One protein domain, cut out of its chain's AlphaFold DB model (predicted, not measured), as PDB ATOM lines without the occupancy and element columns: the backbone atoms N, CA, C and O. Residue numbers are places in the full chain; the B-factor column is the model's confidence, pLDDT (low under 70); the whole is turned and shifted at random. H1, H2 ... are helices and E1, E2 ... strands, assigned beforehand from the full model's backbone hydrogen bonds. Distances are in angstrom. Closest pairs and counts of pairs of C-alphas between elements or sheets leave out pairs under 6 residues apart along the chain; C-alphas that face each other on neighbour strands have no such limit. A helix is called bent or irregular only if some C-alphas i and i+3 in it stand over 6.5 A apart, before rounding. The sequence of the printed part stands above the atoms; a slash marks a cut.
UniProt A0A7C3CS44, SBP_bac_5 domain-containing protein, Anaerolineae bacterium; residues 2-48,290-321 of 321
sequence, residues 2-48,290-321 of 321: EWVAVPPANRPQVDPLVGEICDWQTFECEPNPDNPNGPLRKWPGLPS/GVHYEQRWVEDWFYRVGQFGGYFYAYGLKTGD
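What this domain is: This is residues 2 to 48 and 290 to 321 of the 321 residues of the protein "SBP_bac_5 domain-containing protein" of Anaerolineae bacterium (UniProt A0A7C3CS44). What shape is this? With little regular structure, a small, strongly twisted sheet has H1 over one face, and a long tail without named elements, residues 296 to 321, follows. What builds it? The 79 printed residues include H1, E1, E2, E3, E4 in that order, mixed class, 31 residues; the mixed sheet runs E2 E1 E3 E4. It is compact, radius of gyration of the C-alphas 13.0 A, spans 37 by 32 by 22 A.

Where its parts are: Where is H1? Residues 8 to 17, 15.4 A, begin at C-alpha 8 (-34.903, -3.580, 89.471); it is irregular, C-alphas 9 and 12 being 7.2 A apart. Which are strands? E1 is residues 18 to 22, E2 29 to 31, E3 40 to 46, 16.8 A, and E4 290 to 295, 17.1 A, ending at C-alpha 295 (-48.055, 1.664, 77.517).

How they stand to each other: Which strands pair? Hairpin E1 and E2 is antiparallel (N 21, O 30, 2.9 A), E1 and E3 parallel (N 22, O 42, 2.9 A), E3 and E4 antiparallel (N 41, O 294, 2.8 A). Where is H1? In two layers, H1 is on one face, height 9.0 A; closest to E3 are C-alphas Leu 17 and Leu 40, 5.9 A. Within range are 2 of 6 O i to N i+4 and 4 of 7 O i to N i+3 pairs.

The domain as a whole: Any cut? Residues 49 to 289 are not printed; C-alphas 48 and 290 are 6.0 A apart. How large, how sure? The farthest C-alphas, Ala 9 and Asp 321, are 43.1 A apart; no link printed whole is long; pLDDT is under 70 at residues 2 to 4 and 306 to 321.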
ATOM      1  N   GLU A   2     -45.557  -3.913  73.674       63.31
ATOM      2  CA  GLU A   2     -46.775  -3.594  74.443       63.31
ATOM      3  C   GLU A   2     -46.480  -3.511  75.952       63.31
ATOM      4  O   GLU A   2     -47.024  -2.654  76.640       63.31
ATOM      5  N   TRP A   3     -45.503  -4.291  76.426       66.06
ATOM      6  CA  TRP A   3     -44.924  -4.211  77.767       66.06
ATOM      7  C   TRP A   3     -43.417  -4.506  77.726       66.06
ATOM      8  O   TRP A   3     -42.903  -5.039  76.733       66.06
ATOM      9  N   VAL A   4     -42.691  -4.141  78.785       65.69
ATOM     10  CA  VAL A   4     -41.247  -4.394  78.913       65.69
ATOM     11  C   VAL A   4     -40.948  -4.896  80.321       65.69
ATOM     12  O   VAL A   4     -41.308  -4.253  81.303       65.69
ATOM     13  N   ALA A   5     -40.248  -6.026  80.432       77.06
ATOM     14  CA  ALA A   5     -39.678  -6.448  81.706       77.06
ATOM     15  C   ALA A   5     -38.538  -5.491  82.086       77.06
ATOM     16  O   ALA A   5     -37.507  -5.452  81.412       77.06
ATOM     17  N   VAL A   6     -38.723  -4.720  83.159       84.94
ATOM     18  CA  VAL A   6     -37.728  -3.761  83.658       84.94
ATOM     19  C   VAL A   6     -37.038  -4.352  84.894       84.94
ATOM     20  O   VAL A   6     -37.669  -4.450  85.954       84.94
ATOM     21  N   PRO A   7     -35.753  -4.756  84.800       83.19
ATOM     22  CA  PRO A   7     -34.999  -5.216  85.960       83.19
ATOM     23  C   PRO A   7     -34.982  -4.153  87.067       83.19
ATOM     24  O   PRO A   7     -34.945  -2.966  86.735       83.19
ATOM     25  N   PRO A   8     -34.928  -4.533  88.359       85.44
ATOM     26  CA  PRO A   8     -34.903  -3.580  89.471       85.44
ATOM     27  C   PRO A   8     -33.882  -2.448  89.294       85.44
ATOM     28  O   PRO A   8     -34.244  -1.287  89.436       85.44
ATOM     29  N   ALA A   9     -32.657  -2.762  88.863       86.06
ATOM     30  CA  ALA A   9     -31.595  -1.774  88.639       86.06
ATOM     31  C   ALA A   9     -31.913  -0.714  87.560       86.06
ATOM     32  O   ALA A   9     -31.285   0.341  87.523       86.06
ATOM     33  N   ASN A  10     -32.883  -0.980  86.680       90.06
ATOM     34  CA  ASN A  10     -33.270  -0.077  85.596       90.06
ATOM     35  C   ASN A  10     -34.568   0.685  85.898       90.06
ATOM     36  O   ASN A  10     -34.892   1.613  85.162       90.06
ATOM     37  N   ARG A  11     -35.308   0.329  86.959       91.06
ATOM     38  CA  ARG A  11     -36.579   0.987  87.322       91.06
ATOM     39  C   ARG A  11     -36.428   2.502  87.525       91.06
ATOM     40  O   ARG A  11     -37.206   3.217  86.897       91.06
ATOM     41  N   PRO A  12     -35.370   3.016  88.191       91.69
ATOM     42  CA  PRO A  12     -35.175   4.464  88.328       91.69
ATOM     43  C   PRO A  12     -35.024   5.225  86.999       91.69
ATOM     44  O   PRO A  12     -35.222   6.433  86.953       91.69
ATOM     45  N   GLN A  13     -34.667   4.541  85.904       92.19
ATOM     46  CA  GLN A  13     -34.576   5.144  84.567       92.19
ATOM     47  C   GLN A  13     -35.935   5.174  83.848       92.19
ATOM     48  O   GLN A  13     -36.117   5.946  82.910       92.19
ATOM     49  N   VAL A  14     -36.878   4.323  84.267       93.25
ATOM     50  CA  VAL A  14     -38.216   4.185  83.674       93.25
ATOM     51  C   VAL A  14     -39.264   4.960  84.468       93.25
ATOM     52  O   VAL A  14     -40.164   5.531  83.859       93.25
ATOM     53  N   ASP A  15     -39.127   5.042  85.794       94.12
ATOM     54  CA  ASP A  15     -40.040   5.771  86.686       94.12
ATOM     55  C   ASP A  15     -40.343   7.216  86.226       94.12
ATOM     56  O   ASP A  15     -41.517   7.593  86.226       94.12
ATOM     57  N   PRO A  16     -39.378   8.012  85.711       96.12
ATOM     58  CA  PRO A  16     -39.666   9.352  85.189       96.12
ATOM     59  C   PRO A  16     -40.611   9.388  83.975       96.12
ATOM     60  O   PRO A  16     -41.126  10.450  83.632       96.12
ATOM     61  N   LEU A  17     -40.836   8.259  83.293       95.75
ATOM     62  CA  LEU A  17     -41.726   8.139  82.132       95.75
ATOM     63  C   LEU A  17     -43.158   7.716  82.513       95.75
ATOM     64  O   LEU A  17     -44.012   7.577  81.633       95.75
ATOM     65  N   VAL A  18     -43.435   7.481  83.796       96.94
ATOM     66  CA  VAL A  18     -44.739   7.009  84.278       96.94
ATOM     67  C   VAL A  18     -45.742   8.161  84.326       96.94
ATOM     68  O   VAL A  18     -45.523   9.143  85.023       96.94
ATOM     69  N   GLY A  19     -46.840   8.013  83.587       97.31
ATOM     70  CA  GLY A  19     -47.990   8.914  83.506       97.31
ATOM     71  C   GLY A  19     -49.096   8.639  84.514       97.31
ATOM     72  O   GLY A  19     -49.776   9.562  84.953       97.31
ATOM     73  N   GLU A  20     -49.284   7.375  84.876       96.75
ATOM     74  CA  GLU A  20     -50.311   6.938  85.822       96.75
ATOM     75  C   GLU A  20     -49.838   5.709  86.601       96.75
ATOM     76  O   GLU A  20     -49.051   4.896  86.101       96.75
ATOM     77  N   ILE A  21     -50.299   5.605  87.841       96.50
ATOM     78  CA  ILE A  21     -49.961   4.538  88.779       96.50
ATOM     79  C   ILE A  21     -51.261   3.827  89.126       96.50
ATOM     80  O   ILE A  21     -52.240   4.481  89.480       96.50
ATOM     81  N   CYS A  22     -51.274   2.506  89.003       94.31
ATOM     82  CA  CYS A  22     -52.468   1.701  89.209       94.31
ATOM     83  C   CYS A  22     -52.317   0.753  90.384       94.31
ATOM     84  O   CYS A  22     -51.235   0.221  90.638       94.31
ATOM     85  N   ASP A  23     -53.429   0.502  91.055       91.69
ATOM     86  CA  ASP A  23     -53.537  -0.487  92.110       91.69
ATOM     87  C   ASP A  23     -54.003  -1.824  91.518       91.69
ATOM     88  O   ASP A  23     -55.022  -1.909  90.836       91.69
ATOM     89  N   TRP A  24     -53.241  -2.893  91.752       86.44
ATOM     90  CA  TRP A  24     -53.497  -4.197  91.131       86.44
ATOM     91  C   TRP A  24     -54.679  -4.963  91.742       86.44
ATOM     92  O   TRP A  24     -55.125  -5.943  91.148       86.44
ATOM     93  N   GLN A  25     -55.169  -4.556  92.917       85.56
ATOM     94  CA  GLN A  25     -56.306  -5.191  93.587       85.56
ATOM     95  C   GLN A  25     -57.630  -4.589  93.115       85.56
ATOM     96  O   GLN A  25     -58.596  -5.312  92.872       85.56
ATOM     97  N   THR A  26     -57.669  -3.264  92.988       90.56
ATOM     98  CA  THR A  26     -58.850  -2.483  92.592       90.56
ATOM     99  C   THR A  26     -58.918  -2.234  91.087       90.56
ATOM    100  O   THR A  26     -60.004  -2.000  90.564       90.56
ATOM    101  N   PHE A  27     -57.781  -2.330  90.390       87.56
ATOM    102  CA  PHE A  27     -57.603  -1.959  88.982       87.56
ATOM    103  C   PHE A  27     -57.858  -0.471  88.693       87.56
ATOM    104  O   PHE A  27     -58.021  -0.081  87.535       87.56
ATOM    105  N   GLU A  28     -57.863   0.372  89.726       92.44
ATOM    106  CA  GLU A  28     -57.985   1.819  89.584       92.44
ATOM    107  C   GLU A  28     -56.613   2.456  89.336       92.44
ATOM    108  O   GLU A  28     -55.603   2.041  89.908       92.44
ATOM    109  N   CYS A  29     -56.578   3.468  88.466       94.38
ATOM    110  CA  CYS A  29     -55.365   4.184  88.081       94.38
ATOM    111  C   CYS A  29     -55.494   5.672  88.394       94.38
ATOM    112  O   CYS A  29     -56.441   6.325  87.952       94.38
ATOM    113  N   GLU A  30     -54.496   6.222  89.076       96.62
ATOM    114  CA  GLU A  30     -54.400   7.650  89.364       96.62
ATOM    115  C   GLU A  30     -53.286   8.301  88.528       96.62
ATOM    116  O   GLU A  30     -52.242   7.678  88.290       96.62
ATOM    117  N   PRO A  31     -53.457   9.555  88.064       97.25
ATOM    118  CA  PRO A  31     -52.379  10.291  87.412       97.25
ATOM    119  C   PRO A  31     -51.146  10.375  88.317       97.25
ATOM    120  O   PRO A  31     -51.257  10.719  89.492       97.25
ATOM    121  N   ASN A  32     -49.959  10.113  87.764       96.44
ATOM    122  CA  ASN A  32     -48.712  10.249  88.511       96.44
ATOM    123  C   ASN A  32     -48.525  11.728  88.915       96.44
ATOM    124  O   ASN A  32     -48.499  12.578  88.019       96.44
ATOM    125  N   PRO A  33     -48.368  12.056  90.213       95.25
ATOM    126  CA  PRO A  33     -48.194  13.438  90.662       95.25
ATOM    127  C   PRO A  33     -46.957  14.126  90.065       95.25
ATOM    128  O   PRO A  33     -46.992  15.336  89.837       95.25
ATOM    129  N   ASP A  34     -45.897  13.373  89.763       95.69
ATOM    130  CA  ASP A  34     -44.629  13.928  89.276       95.69
ATOM    131  C   ASP A  34     -44.601  14.122  87.752       95.69
ATOM    132  O   ASP A  34     -43.908  15.003  87.238       95.69
ATOM    133  N   ASN A  35     -45.351  13.307  87.004       96.94
ATOM    134  CA  ASN A  35     -45.401  13.378  85.544       96.94
ATOM    135  C   ASN A  35     -46.730  12.844  84.978       96.94
ATOM    136  O   ASN A  35     -46.734  11.810  84.319       96.94
ATOM    137  N   PRO A  36     -47.865  13.545  85.132       96.44
ATOM    138  CA  PRO A  36     -49.177  13.032  84.701       96.44
ATOM    139  C   PRO A  36     -49.308  12.828  83.176       96.44
ATOM    140  O   PRO A  36     -50.213  12.142  82.691       96.44
ATOM    141  N   ASN A  37     -48.394  13.416  82.396       96.56
ATOM    142  CA  ASN A  37     -48.345  13.305  80.936       96.56
ATOM    143  C   ASN A  37     -47.396  12.198  80.448       96.56
ATOM    144  O   ASN A  37     -47.188  12.063  79.240       96.56
ATOM    145  N   GLY A  38     -46.804  11.422  81.359       96.25
ATOM    146  CA  GLY A  38     -45.927  10.313  81.011       96.25
ATOM    147  C   GLY A  38     -46.625   9.278  80.110       96.25
ATOM    148  O   GLY A  38     -47.839   9.062  80.223       96.25
ATOM    149  N   PRO A  39     -45.887   8.634  79.189       94.38
ATOM    150  CA  PRO A  39     -46.459   7.648  78.273       94.38
ATOM    151  C   PRO A  39     -46.755   6.286  78.921       94.38
ATOM    152  O   PRO A  39     -47.474   5.483  78.323       94.38
ATOM    153  N   LEU A  40     -46.195   5.999  80.101       95.06
ATOM    154  CA  LEU A  40     -46.292   4.679  80.729       95.06
ATOM    155  C   LEU A  40     -47.315   4.626  81.861       95.06
ATOM    156  O   LEU A  40     -47.545   5.603  82.564       95.06
ATOM    157  N   ARG A  41     -47.869   3.441  82.070       94.19
ATOM    158  CA  ARG A  41     -48.588   3.046  83.276       94.19
ATOM    159  C   ARG A  41     -47.684   2.155  84.126       94.19
ATOM    160  O   ARG A  41     -46.964   1.318  83.575       94.19
ATOM    161  N   LYS A  42     -47.731   2.320  85.449       94.12
ATOM    162  CA  LYS A  42     -47.011   1.485  86.421       94.12
ATOM    163  C   LYS A  42     -47.986   0.759  87.344       94.12
ATOM    164  O   LYS A  42     -48.886   1.382  87.892       94.12
ATOM    165  N   TRP A  43     -47.728  -0.523  87.580       92.69
ATOM    166  CA  TRP A  43     -48.392  -1.342  88.594       92.69
ATOM    167  C   TRP A  43     -47.343  -1.782  89.628       92.69
ATOM    168  O   TRP A  43     -46.583  -2.719  89.352       92.69
ATOM    169  N   PRO A  44     -47.201  -1.069  90.759       92.12
ATOM    170  CA  PRO A  44     -46.270  -1.425  91.828       92.12
ATOM    171  C   PRO A  44     -46.847  -2.490  92.771       92.12
ATOM    172  O   PRO A  44     -48.029  -2.829  92.694       92.12
ATOM    173  N   GLY A  45     -46.015  -3.001  93.687       89.25
ATOM    174  CA  GLY A  45     -46.490  -3.812  94.812       89.25
ATOM    175  C   GLY A  45     -47.157  -5.137  94.432       89.25
ATOM    176  O   GLY A  45     -47.967  -5.653  95.201       89.25
ATOM    177  N   LEU A  46     -46.848  -5.696  93.259       89.50
ATOM    178  CA  LEU A  46     -47.430  -6.964  92.821       89.50
ATOM    179  C   LEU A  46     -46.913  -8.109  93.717       89.50
ATOM    180  O   LEU A  46     -45.695  -8.210  93.914       89.50
ATOM    181  N   PRO A  47     -47.775  -8.997  94.248       88.06
ATOM    182  CA  PRO A  47     -47.331 -10.143  95.037       88.06
ATOM    183  C   PRO A  47     -46.394 -11.023  94.222       88.06
ATOM    184  O   PRO A  47     -46.604 -11.215  93.038       88.06
ATOM    185  N   SER A  48     -45.369 -11.595  94.832       87.62
ATOM    186  CA  SER A  48     -44.374 -12.391  94.110       87.62
ATOM    187  C   SER A  48     -44.106 -13.682  94.842       87.62
ATOM    188  O   SER A  48     -44.042 -13.710  96.066       87.62
ATOM    189  N   GLY A 290     -43.309  -7.470  92.720       86.06
ATOM    190  CA  GLY A 290     -43.272  -7.219  91.292       86.06
ATOM    191  C   GLY A 290     -43.641  -5.775  90.973       86.06
ATOM    192  O   GLY A 290     -44.428  -5.139  91.668       86.06
ATOM    193  N   VAL A 291     -43.081  -5.277  89.873       89.19
ATOM    194  CA  VAL A 291     -43.496  -4.013  89.263       89.19
ATOM    195  C   VAL A 291     -43.684  -4.272  87.781       89.19
ATOM    196  O   VAL A 291     -42.777  -4.805  87.133       89.19
ATOM    197  N   HIS A 292     -44.844  -3.899  87.254       90.06
ATOM    198  CA  HIS A 292     -45.157  -3.990  85.831       90.06
ATOM    199  C   HIS A 292     -45.243  -2.595  85.213       90.06
ATOM    200  O   HIS A 292     -45.785  -1.671  85.818       90.06
ATOM    201  N   TYR A 293     -44.682  -2.455  84.011       91.06
ATOM    202  CA  TYR A 293     -44.738  -1.235  83.209       91.06
ATOM    203  C   TYR A 293     -45.329  -1.561  81.843       91.06
ATOM    204  O   TYR A 293     -44.884  -2.494  81.164       91.06
ATOM    205  N   GLU A 294     -46.268  -0.737  81.403       91.44
ATOM    206  CA  GLU A 294     -46.914  -0.878  80.102       91.44
ATOM    207  C   GLU A 294     -47.224   0.479  79.474       91.44
ATOM    208  O   GLU A 294     -47.162   1.522  80.124       91.44
ATOM    209  N   GLN A 295     -47.524   0.476  78.179       91.44
ATOM    210  CA  GLN A 295     -48.055   1.664  77.517       91.44
ATOM    211  C   GLN A 295     -49.487   1.920  78.000       91.44
ATOM    212  O   GLN A 295     -50.261   0.978  78.143       91.44
ATOM    213  N   ARG A 296     -49.882   3.184  78.176       91.19
ATOM    214  CA  ARG A 296     -51.227   3.539  78.685       91.19
ATOM    215  C   ARG A 296     -52.392   3.077  77.801       91.19
ATOM    216  O   ARG A 296     -53.513   2.979  78.283       91.19
ATOM    217  N   TRP A 297     -52.135   2.790  76.523       88.06
ATOM    218  CA  TRP A 297     -53.127   2.227  75.596       88.06
ATOM    219  C   TRP A 297     -53.358   0.717  75.774       88.06
ATOM    220  O   TRP A 297     -54.140   0.139  75.026       88.06
ATOM    221  N   VAL A 298     -52.632   0.055  76.685       87.19
ATOM    222  CA  VAL A 298     -52.869  -1.352  77.024       87.19
ATOM    223  C   VAL A 298     -54.098  -1.413  77.928       87.19
ATOM    224  O   VAL A 298     -54.181  -0.708  78.935       87.19
ATOM    225  N   GLU A 299     -55.060  -2.243  77.548       83.38
ATOM    226  CA  GLU A 299     -56.309  -2.488  78.273       83.38
ATOM    227  C   GLU A 299     -56.360  -3.960  78.714       83.38
ATOM    228  O   GLU A 299     -55.645  -4.802  78.165       83.38
ATOM    229  N   ASP A 300     -57.190  -4.262  79.717       82.19
ATOM    230  CA  ASP A 300     -57.474  -5.623  80.209       82.19
ATOM    231  C   ASP A 300     -56.247  -6.443  80.656       82.19
ATOM    232  O   ASP A 300     -56.270  -7.679  80.674       82.19
ATOM    233  N   TRP A 301     -55.161  -5.773  81.053       83.25
ATOM    234  CA  TRP A 301     -54.054  -6.442  81.728       83.25
ATOM    235  C   TRP A 301     -54.499  -6.928  83.108       83.25
ATOM    236  O   TRP A 301     -55.142  -6.206  83.869       83.25
ATOM    237  N   PHE A 302     -54.119  -8.153  83.458       77.56
ATOM    238  CA  PHE A 302     -54.362  -8.701  84.783       77.56
ATOM    239  C   PHE A 302     -53.162  -9.513  85.260       77.56
ATOM    240  O   PHE A 302     -52.495 -10.212  84.491       77.56
ATOM    241  N   TYR A 303     -52.891  -9.427  86.559       80.69
ATOM    242  CA  TYR A 303     -51.717 -10.044  87.153       80.69
ATOM    243  C   TYR A 303     -51.952 -11.516  87.523       80.69
ATOM    244  O   TYR A 303     -52.952 -11.866  88.148       80.69
ATOM    245  N   ARG A 304     -50.999 -12.393  87.174       78.44
ATOM    246  CA  ARG A 304     -50.969 -13.804  87.598       78.44
ATOM    247  C   ARG A 304     -49.696 -14.090  88.393       78.44
ATOM    248  O   ARG A 304     -48.637 -14.299  87.811       78.44
ATOM    249  N   VAL A 305     -49.838 -14.168  89.717       76.56
ATOM    250  CA  VAL A 305     -48.738 -14.343  90.685       76.56
ATOM    251  C   VAL A 305     -47.847 -15.559  90.366       76.56
ATOM    252  O   VAL A 305     -46.627 -15.444  90.373       76.56
ATOM    253  N   GLY A 306     -48.439 -16.711  90.030       68.06
ATOM    254  CA  GLY A 306     -47.711 -17.968  89.778       68.06
ATOM    255  C   GLY A 306     -47.189 -18.165  88.348       68.06
ATOM    256  O   GLY A 306     -46.751 -19.260  87.999       68.06
ATOM    257  N   GLN A 307     -47.284 -17.160  87.472       68.50
ATOM    258  CA  GLN A 307     -46.866 -17.319  86.081       68.50
ATOM    259  C   GLN A 307     -45.345 -17.139  85.937       68.50
ATOM    260  O   GLN A 307     -44.803 -16.059  86.169       68.50
ATOM    261  N   PHE A 308     -44.657 -18.199  85.499       56.19
ATOM    262  CA  PHE A 308     -43.201 -18.261  85.310       56.19
ATOM    263  C   PHE A 308     -42.758 -17.476  84.052       56.19
ATOM    264  O   PHE A 308     -42.339 -18.031  83.038       56.19
ATOM    265  N   GLY A 309     -42.910 -16.152  84.096       55.72
ATOM    266  CA  GLY A 309     -42.596 -15.231  83.003       55.72
ATOM    267  C   GLY A 309     -43.737 -15.026  81.997       55.72
ATOM    268  O   GLY A 309     -44.642 -15.847  81.846       55.72
ATOM    269  N   GLY A 310     -43.688 -13.910  81.267       53.84
ATOM    270  CA  GLY A 310     -44.720 -13.493  80.305       53.84
ATOM    271  C   GLY A 310     -44.772 -14.305  79.001       53.84
ATOM    272  O   GLY A 310     -45.099 -13.750  77.959       53.84
ATOM    273  N   TYR A 311     -44.422 -15.596  79.023       50.03
ATOM    274  CA  TYR A 311     -44.267 -16.445  77.830       50.03
ATOM    275  C   TYR A 311     -45.574 -16.851  77.131       50.03
ATOM    276  O   TYR A 311     -45.532 -17.593  76.152       50.03
ATOM    277  N   PHE A 312     -46.727 -16.347  77.567       48.94
ATOM    278  CA  PHE A 312     -48.000 -16.639  76.920       48.94
ATOM    279  C   PHE A 312     -48.739 -15.339  76.630       48.94
ATOM    280  O   PHE A 312     -49.030 -14.565  77.540       48.94
ATOM    281  N   TYR A 313     -49.025 -15.119  75.346       47.94
ATOM    282  CA  TYR A 313     -49.924 -14.089  74.836       47.94
ATOM    283  C   TYR A 313     -51.330 -14.325  75.406       47.94
ATOM    284  O   TYR A 313     -52.171 -14.953  74.770       47.94
ATOM    285  N   ALA A 314     -51.579 -13.862  76.626       46.94
ATOM    286  CA  ALA A 314     -52.917 -13.747  77.192       46.94
ATOM    287  C   ALA A 314     -53.446 -12.326  76.955       46.94
ATOM    288  O   ALA A 314     -53.946 -11.687  77.869       46.94
ATOM    289  N   TYR A 315     -53.295 -11.823  75.730       51.53
ATOM    290  CA  TYR A 315     -53.953 -10.600  75.292       51.53
ATOM    291  C   TYR A 315     -54.955 -11.004  74.222       51.53
ATOM    292  O   TYR A 315     -54.583 -11.473  73.143       51.53
ATOM    293  N   GLY A 316     -56.240 -10.899  74.554       50.47
ATOM    294  CA  GLY A 316     -57.285 -10.968  73.548       50.47
ATOM    295  C   GLY A 316     -57.186  -9.710  72.698       50.47
ATOM    296  O   GLY A 316     -57.314  -8.606  73.216       50.47
ATOM    297  N   LEU A 317     -56.961  -9.858  71.393       45.69
ATOM    298  CA  LEU A 317     -57.281  -8.767  70.484       45.69
ATOM    299  C   LEU A 317     -58.786  -8.541  70.582       45.69
ATOM    300  O   LEU A 317     -59.561  -9.491  70.460       45.69
ATOM    301  N   LYS A 318     -59.188  -7.286  70.776       51.00
ATOM    302  CA  LYS A 318     -60.567  -6.856  70.577       51.00
ATOM    303  C   LYS A 318     -60.959  -7.299  69.169       51.00
ATOM    304  O   LYS A 318     -60.467  -6.745  68.185       51.00
ATOM    305  N   THR A 319     -61.777  -8.342  69.053       50.28
ATOM    306  CA  THR A 319     -62.478  -8.611  67.803       50.28
ATOM    307  C   THR A 319     -63.390  -7.412  67.607       50.28
ATOM    308  O   THR A 319     -64.384  -7.269  68.317       50.28
ATOM    309  N   GLY A 320     -62.969  -6.480  66.753       50.44
ATOM    310  CA  GLY A 320     -63.869  -5.471  66.225       50.44
ATOM    311  C   GLY A 320     -64.944  -6.195  65.426       50.44
ATOM    312  O   GLY A 320     -64.579  -6.959  64.537       50.44
ATOM    313  N   ASP A 321     -66.195  -5.957  65.821       36.72
ATOM    314  CA  ASP A 321     -67.472  -6.319  65.188       36.72
ATOM    315  C   ASP A 321     -67.652  -7.754  64.649       36.72
ATOM    316  O   ASP A 321     -67.040  -8.140  63.627       36.72
TER     317      ASP A 321